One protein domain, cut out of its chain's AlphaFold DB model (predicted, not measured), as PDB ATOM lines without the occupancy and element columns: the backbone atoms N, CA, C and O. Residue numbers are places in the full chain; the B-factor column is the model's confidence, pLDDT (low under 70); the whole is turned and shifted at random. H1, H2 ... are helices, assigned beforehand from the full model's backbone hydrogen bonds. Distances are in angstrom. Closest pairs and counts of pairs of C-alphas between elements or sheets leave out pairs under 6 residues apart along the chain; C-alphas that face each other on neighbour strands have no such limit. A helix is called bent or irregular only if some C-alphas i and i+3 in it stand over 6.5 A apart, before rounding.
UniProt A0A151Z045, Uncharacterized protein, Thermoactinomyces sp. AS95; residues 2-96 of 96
ATOM      1  N   GLU A   2      43.042  31.517  43.052       74.00
ATOM      2  CA  GLU A   2      42.602  30.157  42.688       74.00
ATOM      3  C   GLU A   2      41.079  29.980  42.762       74.00
ATOM      4  O   GLU A   2      40.472  29.632  41.757       74.00
ATOM      5  N   LEU A   3      40.449  30.368  43.877       81.19
ATOM      6  CA  LEU A   3      38.989  30.305  44.024       81.19
ATOM      7  C   LEU A   3      38.227  31.117  42.958       81.19
ATOM      8  O   LEU A   3      37.193  30.683  42.470       81.19
ATOM      9  N   SER A   4      38.738  32.292  42.573       83.44
ATOM     10  CA  SER A   4      38.115  33.130  41.537       83.44
ATOM     11  C   SER A   4      38.162  32.456  40.164       83.44
ATOM     12  O   SER A   4      37.196  32.509  39.415       83.44
ATOM     13  N   ILE A   5      39.276  31.788  39.853       84.69
ATOM     14  CA  ILE A   5      39.447  31.024  38.610       84.69
ATOM     15  C   ILE A   5      38.510  29.813  38.601       84.69
ATOM     16  O   ILE A   5      37.890  29.530  37.582       84.69
ATOM     17  N   GLU A   6      38.387  29.109  39.726       83.75
ATOM     18  CA  GLU A   6      37.457  27.983  39.864       83.75
ATOM     19  C   GLU A   6      36.005  28.421  39.688       83.75
ATOM     20  O   GLU A   6      35.283  27.815  38.899       83.75
ATOM     21  N   ASN A   7      35.606  29.515  40.341       87.12
ATOM     22  CA  ASN A   7      34.269  30.081  40.190       87.12
ATOM     23  C   ASN A   7      33.975  30.447  38.726       87.12
ATOM     24  O   ASN A   7      32.916  30.113  38.207       87.12
ATOM     25  N   TYR A   8      34.938  31.054  38.028       87.50
ATOM     26  CA  TYR A   8      34.788  31.404  36.614       87.50
ATOM     27  C   TYR A   8      34.661  30.173  35.700       87.50
ATOM     28  O   TYR A   8      33.864  30.167  34.760       87.50
ATOM     29  N   ILE A   9      35.420  29.104  35.976       87.12
ATOM     30  CA  ILE A   9      35.309  27.823  35.256       87.12
ATOM     31  C   ILE A   9      33.910  27.223  35.429       87.12
ATOM     32  O   ILE A   9      33.342  26.720  34.455       87.12
ATOM     33  N   GLU A  10      33.362  27.277  36.644       86.31
ATOM     34  CA  GLU A  10      32.021  26.776  36.953       86.31
ATOM     35  C   GLU A  10      30.933  27.624  36.282       86.31
ATOM     36  O   GLU A  10      30.057  27.072  35.615       86.31
ATOM     37  N   GLU A  11      31.031  28.953  36.370       87.75
ATOM     38  CA  GLU A  11      30.062  29.888  35.793       87.75
ATOM     39  C   GLU A  11      29.999  29.794  34.262       87.75
ATOM     40  O   GLU A  11      28.917  29.691  33.681       87.75
ATOM     41  N   LYS A  12      31.157  29.777  33.587       85.94
ATOM     42  CA  LYS A  12      31.233  29.686  32.119       85.94
ATOM     43  C   LYS A  12      31.193  28.244  31.597       85.94
ATOM     44  O   LYS A  12      31.273  28.031  30.389       85.94
ATOM     45  N   ASN A  13      31.056  27.254  32.484       84.19
ATOM     46  CA  ASN A  13      31.014  25.824  32.167       84.19
ATOM     47  C   ASN A  13      32.189  25.373  31.272       84.19
ATOM     48  O   ASN A  13      32.011  24.716  30.240       84.19
ATOM     49  N   ILE A  14      33.416  25.751  31.643       83.75
ATOM     50  CA  ILE A  14      34.620  25.451  30.854       83.75
ATOM     51  C   ILE A  14      34.973  23.963  31.013       83.75
ATOM     52  O   ILE A  14      35.737  23.562  31.888       83.75
ATOM     53  N   LYS A  15      34.433  23.125  30.121       76.38
ATOM     54  CA  LYS A  15      34.596  21.655  30.141       76.38
ATOM     55  C   LYS A  15      36.029  21.160  29.917       76.38
ATOM     56  O   LYS A  15      36.301  19.977  30.093       76.38
ATOM     57  N   SER A  16      36.944  22.034  29.493       73.06
ATOM     58  CA  SER A  16      38.336  21.679  29.193       73.06
ATOM     59  C   SER A  16      39.220  21.535  30.438       73.06
ATOM     60  O   SER A  16      40.383  21.145  30.303       73.06
ATOM     61  N   CYS A  17      38.699  21.822  31.638       76.25
ATOM     62  CA  CYS A  17      39.452  21.729  32.882       76.25
ATOM     63  C   CYS A  17      38.734  20.880  33.938       76.25
ATOM     64  O   CYS A  17      37.566  21.105  34.240       76.25
ATOM     65  N   SER A  18      39.452  19.914  34.520       74.50
ATOM     66  CA  SER A  18      38.979  19.166  35.692       74.50
ATOM     67  C   SER A  18      39.240  19.958  36.977       74.50
ATOM     68  O   SER A  18      40.233  20.682  37.068       74.50
ATOM     69  N   ARG A  19      38.398  19.774  37.999       70.44
ATOM     70  CA  ARG A  19      38.547  20.421  39.316       70.44
ATOM     71  C   ARG A  19      39.858  20.039  40.014       70.44
ATOM     72  O   ARG A  19      40.460  20.878  40.677       70.44
ATOM     73  N   ASP A  20      40.343  18.822  39.772       75.94
ATOM     74  CA  ASP A  20      41.606  18.300  40.318       75.94
ATOM     75  C   ASP A  20      42.845  18.744  39.523       75.94
ATOM     76  O   ASP A  20      43.979  18.378  39.841       75.94
ATOM     77  N   ALA A  21      42.655  19.510  38.444       79.75
ATOM     78  CA  ALA A  21      43.772  20.008  37.663       79.75
ATOM     79  C   ALA A  21      44.604  21.000  38.487       79.75
ATOM     80  O   ALA A  21      44.081  21.809  39.254       79.75
ATOM     81  N   LYS A  22      45.924  20.978  38.277       80.81
ATOM     82  CA  LYS A  22      46.829  21.972  38.867       80.81
ATOM     83  C   LYS A  22      46.373  23.384  38.490       80.81
ATOM     84  O   LYS A  22      45.944  23.605  37.356       80.81
ATOM     85  N   LEU A  23      46.563  24.346  39.392       77.69
ATOM     86  CA  LEU A  23      46.242  25.761  39.166       77.69
ATOM     87  C   LEU A  23      46.796  26.293  37.835       77.69
ATOM     88  O   LEU A  23      46.109  27.014  37.117       77.69
ATOM     89  N   SER A  24      48.002  25.870  37.450       78.06
ATOM     90  CA  SER A  24      48.596  26.247  36.166       78.06
ATOM     91  C   SER A  24      47.780  25.806  34.957       78.06
ATOM     92  O   SER A  24      47.630  26.564  33.998       78.06
ATOM     93  N   ARG A  25      47.195  24.609  35.019       82.12
ATOM     94  CA  ARG A  25      46.324  24.087  33.970       82.12
ATOM     95  C   ARG A  25      44.970  24.795  33.964       82.12
ATOM     96  O   ARG A  25      44.486  25.108  32.884       82.12
ATOM     97  N   LYS A  26      44.411  25.113  35.140       85.06
ATOM     98  CA  LYS A  26      43.179  25.914  35.280       85.06
ATOM     99  C   LYS A  26      43.326  27.288  34.636       85.06
ATOM    100  O   LYS A  26      42.515  27.668  33.797       85.06
ATOM    101  N   ILE A  27      44.413  27.989  34.949       84.12
ATOM    102  CA  ILE A  27      44.699  29.309  34.380       84.12
ATOM    103  C   ILE A  27      44.901  29.222  32.872       84.12
ATOM    104  O   ILE A  27      44.399  30.078  32.150       84.12
ATOM    105  N   GLN A  28      45.578  28.182  32.380       85.56
ATOM    106  CA  GLN A  28      45.720  27.978  30.944       85.56
ATOM    107  C   GLN A  28      44.363  27.790  30.253       85.56
ATOM    108  O   GLN A  28      44.098  28.474  29.269       85.56
ATOM    109  N   SER A  29      43.496  26.929  30.790       87.44
ATOM    110  CA  SER A  29      42.155  26.697  30.243       87.44
ATOM    111  C   SER A  29      41.309  27.973  30.222       87.44
ATOM    112  O   SER A  29      40.654  28.253  29.220       87.44
ATOM    113  N   VAL A  30      41.349  28.775  31.292       88.38
ATOM    114  CA  VAL A  30      40.625  30.055  31.352       88.38
ATOM    115  C   VAL A  30      41.221  31.087  30.398       88.38
ATOM    116  O   VAL A  30      40.477  31.771  29.706       88.38
ATOM    117  N   SER A  31      42.546  31.163  30.290       87.75
ATOM    118  CA  SER A  31      43.224  32.078  29.361       87.75
ATOM    119  C   SER A  31      42.896  31.741  27.903       87.75
ATOM    120  O   SER A  31      42.617  32.630  27.103       87.75
ATOM    121  N   GLU A  32      42.878  30.453  27.548       88.25
ATOM    122  CA  GLU A  32      42.463  29.983  26.221       88.25
ATOM    123  C   GLU A  32      40.989  30.301  25.945       88.25
ATOM    124  O   GLU A  32      40.656  30.735  24.839       88.25
ATOM    125  N   PHE A  33      40.116  30.151  26.946       89.62
ATOM    126  CA  PHE A  33      38.712  30.538  26.843       89.62
ATOM    127  C   PHE A  33      38.552  32.050  26.637       89.62
ATOM    128  O   PHE A  33      37.892  32.461  25.686       89.62
ATOM    129  N   MET A  34      39.192  32.879  27.464       89.00
ATOM    130  CA  MET A  34      39.139  34.343  27.361       89.00
ATOM    131  C   MET A  34      39.657  34.838  26.014       89.00
ATOM    132  O   MET A  34      39.037  35.698  25.396       89.00
ATOM    133  N   LYS A  35      40.746  34.245  25.515       88.75
ATOM    134  CA  LYS A  35      41.281  34.557  24.189       88.75
ATOM    135  C   LYS A  35      40.319  34.160  23.066       88.75
ATOM    136  O   LYS A  35      40.170  34.900  22.103       88.75
ATOM    137  N   SER A  36      39.692  32.987  23.168       88.44
ATOM    138  CA  SER A  36      38.769  32.484  22.137       88.44
ATOM    139  C   SER A  36      37.454  33.265  22.088       88.44
ATOM    140  O   SER A  36      36.804  33.277  21.051       88.44
ATOM    141  N   ASN A  37      37.078  33.912  23.194       88.25
ATOM    142  CA  ASN A  37      35.911  34.791  23.294       88.25
ATOM    143  C   ASN A  37      36.272  36.281  23.141       88.25
ATOM    144  O   ASN A  37      35.442  37.128  23.447       88.25
ATOM    145  N   GLU A  38      37.504  36.600  22.720       88.25
ATOM    146  CA  GLU A  38      37.977  37.978  22.501       88.25
ATOM    147  C   GLU A  38      37.849  38.897  23.738       88.25
ATOM    148  O   GLU A  38      37.773  40.114  23.615       88.25
ATOM    149  N   ILE A  39      37.864  38.317  24.947       88.50
ATOM    150  CA  ILE A  39      37.788  39.054  26.222       88.50
ATOM    151  C   ILE A  39      39.136  39.716  26.534       88.50
ATOM    152  O   ILE A  39      39.187  40.845  27.012       88.50
ATOM    153  N   LEU A  40      40.236  39.002  26.273       88.75
ATOM    154  CA  LEU A  40      41.605  39.475  26.482       88.75
ATOM    155  C   LEU A  40      42.501  39.086  25.306       88.75
ATOM    156  O   LEU A  40      42.395  37.981  24.761       88.75
ATOM    157  N   GLU A  41      43.438  39.966  24.956       86.00
ATOM    158  CA  GLU A  41      44.424  39.689  23.919       86.00
ATOM    159  C   GLU A  41      45.573  38.811  24.433       86.00
ATOM    160  O   GLU A  41      45.836  38.667  25.630       86.00
ATOM    161  N   LYS A  42      46.330  38.229  23.495       82.25
ATOM    162  CA  LYS A  42      47.488  37.380  23.817       82.25
ATOM    163  C   LYS A  42      48.514  38.108  24.693       82.25
ATOM    164  O   LYS A  42      49.159  37.464  25.519       82.25
ATOM    165  N   ASP A  43      48.685  39.412  24.496       83.38
ATOM    166  CA  ASP A  43      49.665  40.207  25.234       83.38
ATOM    167  C   ASP A  43      49.244  40.471  26.682       83.38
ATOM    168  O   ASP A  43      50.110  40.487  27.554       83.38
ATOM    169  N   ASP A  44      47.942  40.536  26.964       84.12
ATOM    170  CA  ASP A  44      47.418  40.664  28.329       84.12
ATOM    171  C   ASP A  44      47.531  39.354  29.128       84.12
ATOM    172  O   ASP A  44      47.643  39.369  30.352       84.12
ATOM    173  N   LEU A  45      47.551  38.206  28.444       84.25
ATOM    174  CA  LEU A  45      47.649  36.881  29.073       84.25
ATOM    175  C   LEU A  45      49.100  36.425  29.305       84.25
ATOM    176  O   LEU A  45      49.363  35.578  30.162       84.25
ATOM    177  N   LYS A  46      50.074  36.979  28.565       83.62
ATOM    178  CA  LYS A  46      51.505  36.637  28.697       83.62
ATOM    179  C   LYS A  46      52.042  36.786  30.132       83.62
ATOM    180  O   LYS A  46      52.684  35.838  30.596       83.62
ATOM    181  N   PRO A  47      51.809  37.905  30.848       81.69
ATOM    182  CA  PRO A  47      52.323  38.080  32.205       81.69
ATOM    183  C   PRO A  47      51.729  37.058  33.179       81.69
ATOM    184  O   PRO A  47      52.449  36.493  34.000       81.69
ATOM    185  N   VAL A  48      50.439  36.745  33.029       81.75
ATOM    186  CA  VAL A  48      49.727  35.754  33.848       81.75
ATOM    187  C   VAL A  48      50.352  34.369  33.686       81.75
ATOM    188  O   VAL A  48      50.664  33.704  34.674       81.75
ATOM    189  N   HIS A  49      50.615  33.944  32.449       78.62
ATOM    190  CA  HIS A  49      51.296  32.675  32.193       78.62
ATOM    191  C   HIS A  49      52.705  32.635  32.794       78.62
ATOM    192  O   HIS A  49      53.100  31.613  33.360       78.62
ATOM    193  N   LEU A  50      53.453  33.739  32.714       76.00
ATOM    194  CA  LEU A  50      54.804  33.828  33.267       76.00
ATOM    195  C   LEU A  50      54.797  33.626  34.790       76.00
ATOM    196  O   LEU A  50      55.553  32.803  35.308       76.00
ATOM    197  N   ILE A  51      53.889  34.308  35.486       71.69
ATOM    198  CA  ILE A  51      53.728  34.251  36.945       71.69
ATOM    199  C   ILE A  51      53.369  32.840  37.420       71.69
ATOM    200  O   ILE A  51      53.888  32.347  38.415       71.69
ATOM    201  N   VAL A  52      52.512  32.161  36.667       69.06
ATOM    202  CA  VAL A  52      51.988  30.839  37.020       69.06
ATOM    203  C   VAL A  52      52.967  29.715  36.681       69.06
ATOM    204  O   VAL A  52      52.984  28.677  37.341       69.06
ATOM    205  N   SER A  53      53.780  29.910  35.641       67.56
ATOM    206  CA  SER A  53      54.811  28.954  35.222       67.56
ATOM    207  C   SER A  53      56.053  28.971  36.115       67.56
ATOM    208  O   SER A  53      56.757  27.967  36.204       67.56
ATOM    209  N   SER A  54      56.317  30.086  36.796       63.34
ATOM    210  CA  SER A  54      57.497  30.262  37.639       63.34
ATOM    211  C   SER A  54      57.134  30.073  39.111       63.34
ATOM    212  O   SER A  54      56.511  30.929  39.737       63.34
ATOM    213  N   GLN A  55      57.562  28.943  39.684       54.31
ATOM    214  CA  GLN A  55      57.438  28.684  41.126       54.31
ATOM    215  C   GLN A  55      58.115  29.777  41.971       54.31
ATOM    216  O   GLN A  55      57.612  30.099  43.047       54.31
ATOM    217  N   ASP A  56      59.167  30.395  41.428       52.16
ATOM    218  CA  ASP A  56      59.972  31.432  42.080       52.16
ATOM    219  C   ASP A  56      59.612  32.869  41.667       52.16
ATOM    220  O   ASP A  56      60.334  33.800  42.031       52.16
ATOM    221  N   SER A  57      58.534  33.114  40.903       60.56
ATOM    222  CA  SER A  57      58.150  34.517  40.692       60.56
ATOM    223  C   SER A  57      57.666  35.151  41.988       60.56
ATOM    224  O   SER A  57      57.012  34.525  42.826       60.56
ATOM    225  N   LEU A  58      57.927  36.451  42.101       56.97
ATOM    226  CA  LEU A  58      57.448  37.304  43.190       56.97
ATOM    227  C   LEU A  58      55.915  37.295  43.323       56.97
ATOM    228  O   LEU A  58      55.380  37.626  44.376       56.97
ATOM    229  N   ALA A  59      55.218  36.882  42.264       56.56
ATOM    230  CA  ALA A  59      53.769  36.783  42.188       56.56
ATOM    231  C   ALA A  59      53.254  35.330  42.192       56.56
ATOM    232  O   ALA A  59      52.062  35.102  41.971       56.56
ATOM    233  N   SER A  60      54.123  34.335  42.396       63.53
ATOM    234  CA  SER A  60      53.698  32.940  42.457       63.53
ATOM    235  C   SER A  60      52.794  32.724  43.670       63.53
ATOM    236  O   SER A  60      52.910  33.401  44.698       63.53
ATOM    237  N   THR A  61      51.898  31.743  43.585       63.34
ATOM    238  CA  THR A  61      51.015  31.385  44.703       63.34
ATOM    239  C   THR A  61      51.821  31.020  45.951       63.34
ATOM    240  O   THR A  61      51.404  31.343  47.056       63.34
ATOM    241  N   ASN A  62      53.009  30.426  45.779       63.38
ATOM    242  CA  ASN A  62      53.920  30.091  46.874       63.38
ATOM    243  C   ASN A  62      54.524  31.339  47.524       63.38
ATOM    244  O   ASN A  62      54.630  31.390  48.750       63.38
ATOM    245  N   THR A  63      54.890  32.349  46.734       66.75
ATOM    246  CA  THR A  63      55.465  33.598  47.244       66.75
ATOM    247  C   THR A  63      54.412  34.434  47.965       66.75
ATOM    248  O   THR A  63      54.648  34.872  49.088       66.75
ATOM    249  N   PHE A  64      53.204  34.551  47.405       70.88
ATOM    250  CA  PHE A  64      52.077  35.190  48.093       70.88
ATOM    251  C   PHE A  64      51.688  34.464  49.380       70.88
ATOM    252  O   PHE A  64      51.484  35.101  50.411       70.88
ATOM    253  N   ASN A  65      51.639  33.131  49.345       70.88
ATOM    254  CA  ASN A  65      51.417  32.322  50.537       70.88
ATOM    255  C   ASN A  65      52.526  32.560  51.577       70.88
ATOM    256  O   ASN A  65      52.246  32.705  52.762       70.88
ATOM    257  N   SER A  66      53.781  32.687  51.137       72.00
ATOM    258  CA  SER A  66      54.912  32.983  52.022       72.00
ATOM    259  C   SER A  66      54.827  34.380  52.637       72.00
ATOM    260  O   SER A  66      55.157  34.520  53.808       72.00
ATOM    261  N   TYR A  67      54.322  35.390  51.921       74.19
ATOM    262  CA  TYR A  67      54.096  36.723  52.496       74.19
ATOM    263  C   TYR A  67      53.057  36.728  53.624       74.19
ATOM    264  O   TYR A  67      53.153  37.545  54.535       74.19
ATOM    265  N   VAL A  68      52.070  35.828  53.580       75.44
ATOM    266  CA  VAL A  68      51.026  35.727  54.614       75.44
ATOM    267  C   VAL A  68      51.468  34.833  55.774       75.44
ATOM    268  O   VAL A  68      51.194  35.139  56.933       75.44
ATOM    269  N   HIS A  69      52.148  33.725  55.476       73.62
ATOM    270  CA  HIS A  69      52.417  32.663  56.448       73.62
ATOM    271  C   HIS A  69      53.856  32.634  56.984       73.62
ATOM    272  O   HIS A  69      54.114  31.909  57.945       73.62
ATOM    273  N   ASN A  70      54.792  33.401  56.411       77.25
ATOM    274  CA  ASN A  70      56.174  33.472  56.881       77.25
ATOM    275  C   ASN A  70      56.528  34.892  57.366       77.25
ATOM    276  O   ASN A  70      56.797  35.769  56.546       77.25
ATOM    277  N   PRO A  71      56.621  35.127  58.687       71.75
ATOM    278  CA  PRO A  71      56.928  36.450  59.241       71.75
ATOM    279  C   PRO A  71      58.330  36.968  58.877       71.75
ATOM    280  O   PRO A  71      58.600  38.160  59.020       71.75
ATOM    281  N   ASN A  72      59.221  36.100  58.386       78.75
ATOM    282  CA  ASN A  72      60.564  36.475  57.941       78.75
ATOM    283  C   ASN A  72      60.618  36.887  56.461       78.75
ATOM    284  O   ASN A  72      61.670  37.311  55.989       78.75
ATOM    285  N   VAL A  73      59.517  36.750  55.717       74.62
ATOM    286  CA  VAL A  73      59.445  37.103  54.297       74.62
ATOM    287  C   VAL A  73      58.568  38.336  54.162       74.62
ATOM    288  O   VAL A  73      57.345  38.259  54.224       74.62
ATOM    289  N   GLN A  74      59.203  39.489  53.965       74.44
ATOM    290  CA  GLN A  74      58.494  40.744  53.747       74.44
ATOM    291  C   GLN A  74      58.490  41.094  52.256       74.44
ATOM    292  O   GLN A  74      59.557  41.110  51.634       74.44
ATOM    293  N   PRO A  75      57.320  41.380  51.664       76.06
ATOM    294  CA  PRO A  75      57.257  41.852  50.291       76.06
ATOM    295  C   PRO A  75      57.881  43.243  50.180       76.06
ATOM    296  O   PRO A  75      57.640  44.124  51.006       76.06
ATOM    297  N   ILE A  76      58.630  43.473  49.104       82.44
ATOM    298  CA  ILE A  76      59.049  44.822  48.730       82.44
ATOM    299  C   ILE A  76      57.836  45.512  48.082       82.44
ATOM    300  O   ILE A  76      57.260  44.958  47.142       82.44
ATOM    301  N   PRO A  77      57.437  46.725  48.514       82.25
ATOM    302  CA  PRO A  77      56.228  47.385  48.006       82.25
ATOM    303  C   PRO A  77      56.185  47.529  46.479       82.25
ATOM    304  O   PRO A  77      55.134  47.372  45.859       82.25
ATOM    305  N   LYS A  78      57.339  47.805  45.862       81.69
ATOM    306  CA  LYS A  78      57.474  47.915  44.407       81.69
ATOM    307  C   LYS A  78      57.154  46.595  43.704       81.69
ATOM    308  O   LYS A  78      56.455  46.605  42.697       81.69
ATOM    309  N   ASP A  79      57.634  45.486  44.247       77.31
ATOM    310  CA  ASP A  79      57.476  44.164  43.648       77.31
ATOM    311  C   ASP A  79      56.028  43.695  43.730       77.31
ATOM    312  O   ASP A  79      55.498  43.161  42.759       77.31
ATOM    313  N   LEU A  80      55.355  43.993  44.845       79.38
ATOM    314  CA  LEU A  80      53.928  43.731  45.004       79.38
ATOM    315  C   LEU A  80      53.089  44.525  43.993       79.38
ATOM    316  O   LEU A  80      52.156  43.985  43.402       79.38
ATOM    317  N   LYS A  81      53.441  45.795  43.765       82.94
ATOM    318  CA  LYS A  81      52.755  46.641  42.785       82.94
ATOM    319  C   LYS A  81      52.944  46.122  41.360       82.94
ATOM    320  O   LYS A  81      51.967  45.960  40.645       82.94
ATOM    321  N   VAL A  82      54.174  45.784  40.976       83.19
ATOM    322  CA  VAL A  82      54.467  45.206  39.653       83.19
ATOM    323  C   VAL A  82      53.757  43.861  39.470       83.19
ATOM    324  O   VAL A  82      53.202  43.596  38.407       83.19
ATOM    325  N   ALA A  83      53.743  43.014  40.502       79.75
ATOM    326  CA  ALA A  83      53.008  41.754  40.494       79.75
ATOM    327  C   ALA A  83      51.509  41.971  40.248       79.75
ATOM    328  O   ALA A  83      50.933  41.278  39.413       79.75
ATOM    329  N   TRP A  84      50.903  42.940  40.940       83.00
ATOM    330  CA  TRP A  84      49.499  43.304  40.761       83.00
ATOM    331  C   TRP A  84      49.218  43.851  39.359       83.00
ATOM    332  O   TRP A  84      48.345  43.316  38.681       83.00
ATOM    333  N   ASP A  85      49.986  44.838  38.892       84.88
ATOM    334  CA  ASP A  85      49.799  45.475  37.580       84.88
ATOM    335  C   ASP A  85      49.840  44.439  36.433       84.88
ATOM    336  O   ASP A  85      49.106  44.545  35.451       84.88
ATOM    337  N   ASN A  86      50.645  43.381  36.585       83.50
ATOM    338  CA  ASN A  86      50.753  42.292  35.611       83.50
ATOM    339  C   ASN A  86      49.536  41.350  35.571       83.50
ATOM    340  O   ASN A  86      49.300  40.718  34.542       83.50
ATOM    341  N   ILE A  87      48.787  41.204  36.669       82.94
ATOM    342  CA  ILE A  87      47.629  40.289  36.756       82.94
ATOM    343  C   ILE A  87      46.290  41.022  36.804       82.94
ATOM    344  O   ILE A  87      45.249  40.385  36.658       82.94
ATOM    345  N   GLU A  88      46.299  42.338  37.011       87.62
ATOM    346  CA  GLU A  88      45.111  43.151  37.266       87.62
ATOM    347  C   GLU A  88      44.051  42.968  36.179       87.62
ATOM    348  O   GLU A  88      42.894  42.688  36.493       87.62
ATOM    349  N   LYS A  89      44.442  43.081  34.904       87.62
ATOM    350  CA  LYS A  89      43.518  42.935  33.769       87.62
ATOM    351  C   LYS A  89      42.844  41.566  33.745       87.62
ATOM    352  O   LYS A  89      41.645  41.475  33.511       87.62
ATOM    353  N   PHE A  90      43.606  40.514  34.034       86.69
ATOM    354  CA  PHE A  90      43.080  39.155  34.101       86.69
ATOM    355  C   PHE A  90      42.126  38.971  35.280       86.69
ATOM    356  O   PHE A  90      41.058  38.396  35.113       86.69
ATOM    357  N   ILE A  91      42.475  39.496  36.459       86.38
ATOM    358  CA  ILE A  91      41.591  39.452  37.629       86.38
ATOM    359  C   ILE A  91      40.290  40.209  37.356       86.38
ATOM    360  O   ILE A  91      39.232  39.687  37.679       86.38
ATOM    361  N   LYS A  92      40.344  41.396  36.747       88.44
ATOM    362  CA  LYS A  92      39.140  42.161  36.384       88.44
ATOM    363  C   LYS A  92      38.250  41.377  35.417       88.44
ATOM    364  O   LYS A  92      37.082  41.182  35.715       88.44
ATOM    365  N   ALA A  93      38.831  40.794  34.370       86.88
ATOM    366  CA  ALA A  93      38.100  39.968  33.406       86.88
ATOM    367  C   ALA A  93      37.480  38.683  33.998       86.88
ATOM    368  O   ALA A  93      36.605  38.088  33.374       86.88
ATOM    369  N   LEU A  94      37.938  38.213  35.166       86.81
ATOM    370  CA  LEU A  94      37.294  37.100  35.879       86.81
ATOM    371  C   LEU A  94      36.003  37.517  36.598       86.81
ATOM    372  O   LEU A  94      35.210  36.642  36.934       86.81
ATOM    373  N   TRP A  95      35.834  38.803  36.905       84.88
ATOM    374  CA  TRP A  95      34.713  39.324  37.694       84.88
ATOM    375  C   TRP A  95      33.749  40.211  36.894       84.88
ATOM    376  O   TRP A  95      32.715  40.591  37.445       84.88
ATOM    377  N   ASP A  96      34.086  40.524  35.641       78.00
ATOM    378  CA  ASP A  96      33.202  41.171  34.661       78.00
ATOM    379  C   ASP A  96      32.238  40.152  34.015       78.00
ATOM    380  O   ASP A  96      31.033  40.479  33.901       78.00
TER     381      ASP A  96
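This is residues 2 to 96 of the 96 residues of an uncharacterized protein of Thermoactinomyces sp. AS95 (UniProt A0A151Z045). A long, kinked helix, H5, runs along one side of the domain, and its later part, from residue 86 on, joins H1 and the helical hairpin of H2 and H3 in a ring of contacts at one end. H4 sits off toward the other end and touches no helix. The printed part has 95 residues, with five named helices in the order H1 to H5 and no named strand, an all-helix class. It is compact, with a radius of gyration of the C-alphas of 13.8 A and spans of 41 by 28 by 21 A.

H5, residues 77 to 95, has a kink of 50 degrees near residue 87 and is irregular, with C-alphas 86 and 89 7.5 A apart. With residues 86 to 90 alone it touches residues 44 to 48 of H3, residues 42 to 53, at a steep tilt of 62 degrees; the closest C-alphas, of Pro 47 and Asn 86, are 5.6 A apart. H3 is only just irregular, with C-alphas 44 and 47 6.8 A apart. H3 touches H2, residues 23 to 36, in a hairpin at a shallow tilt of 6 degrees, closest at the C-alphas of Ser 24 and Val 52, 5.8 A. H1, residues 2 to 11, touches H2 at a steep tilt of 45 degrees, closest at the C-alphas of Glu 2 and Leu 23, 6.7 A. H1 also touches residues 94 to 95 of H5, closest at the C-alphas of Tyr 8 and Leu 94, 6.3 A. H4, residues 61 to 69, is close to H3 but not clearly touching, with the C-alphas of Val 52 and Thr 61 7.8 A apart, and is apart from H5. Every O i to N i+4 pair is within hydrogen-bond range in H1, H2 and H4, against 6 of 8 in H3 and 12 of 15 in H5.

H5 is 25.2 A long, from C-alpha 77 at (56.228, 47.385, 48.006) to C-alpha 95 at (34.713, 39.324, 37.694). H2 is 19.8 A long, H3 16.0 A, H1 14.3 A and H4 11.9 A. H1 begins at C-alpha 2 at (42.602, 30.157, 42.688).

The two C-alphas farthest apart, of Asn 37 and Asn 72, are 42.6 A apart. The printed part has no cut. The link from H1 to H2, 11 residues, is long. The mean pLDDT of the printed part is 79.3, and residues 52 to 63 are under 70.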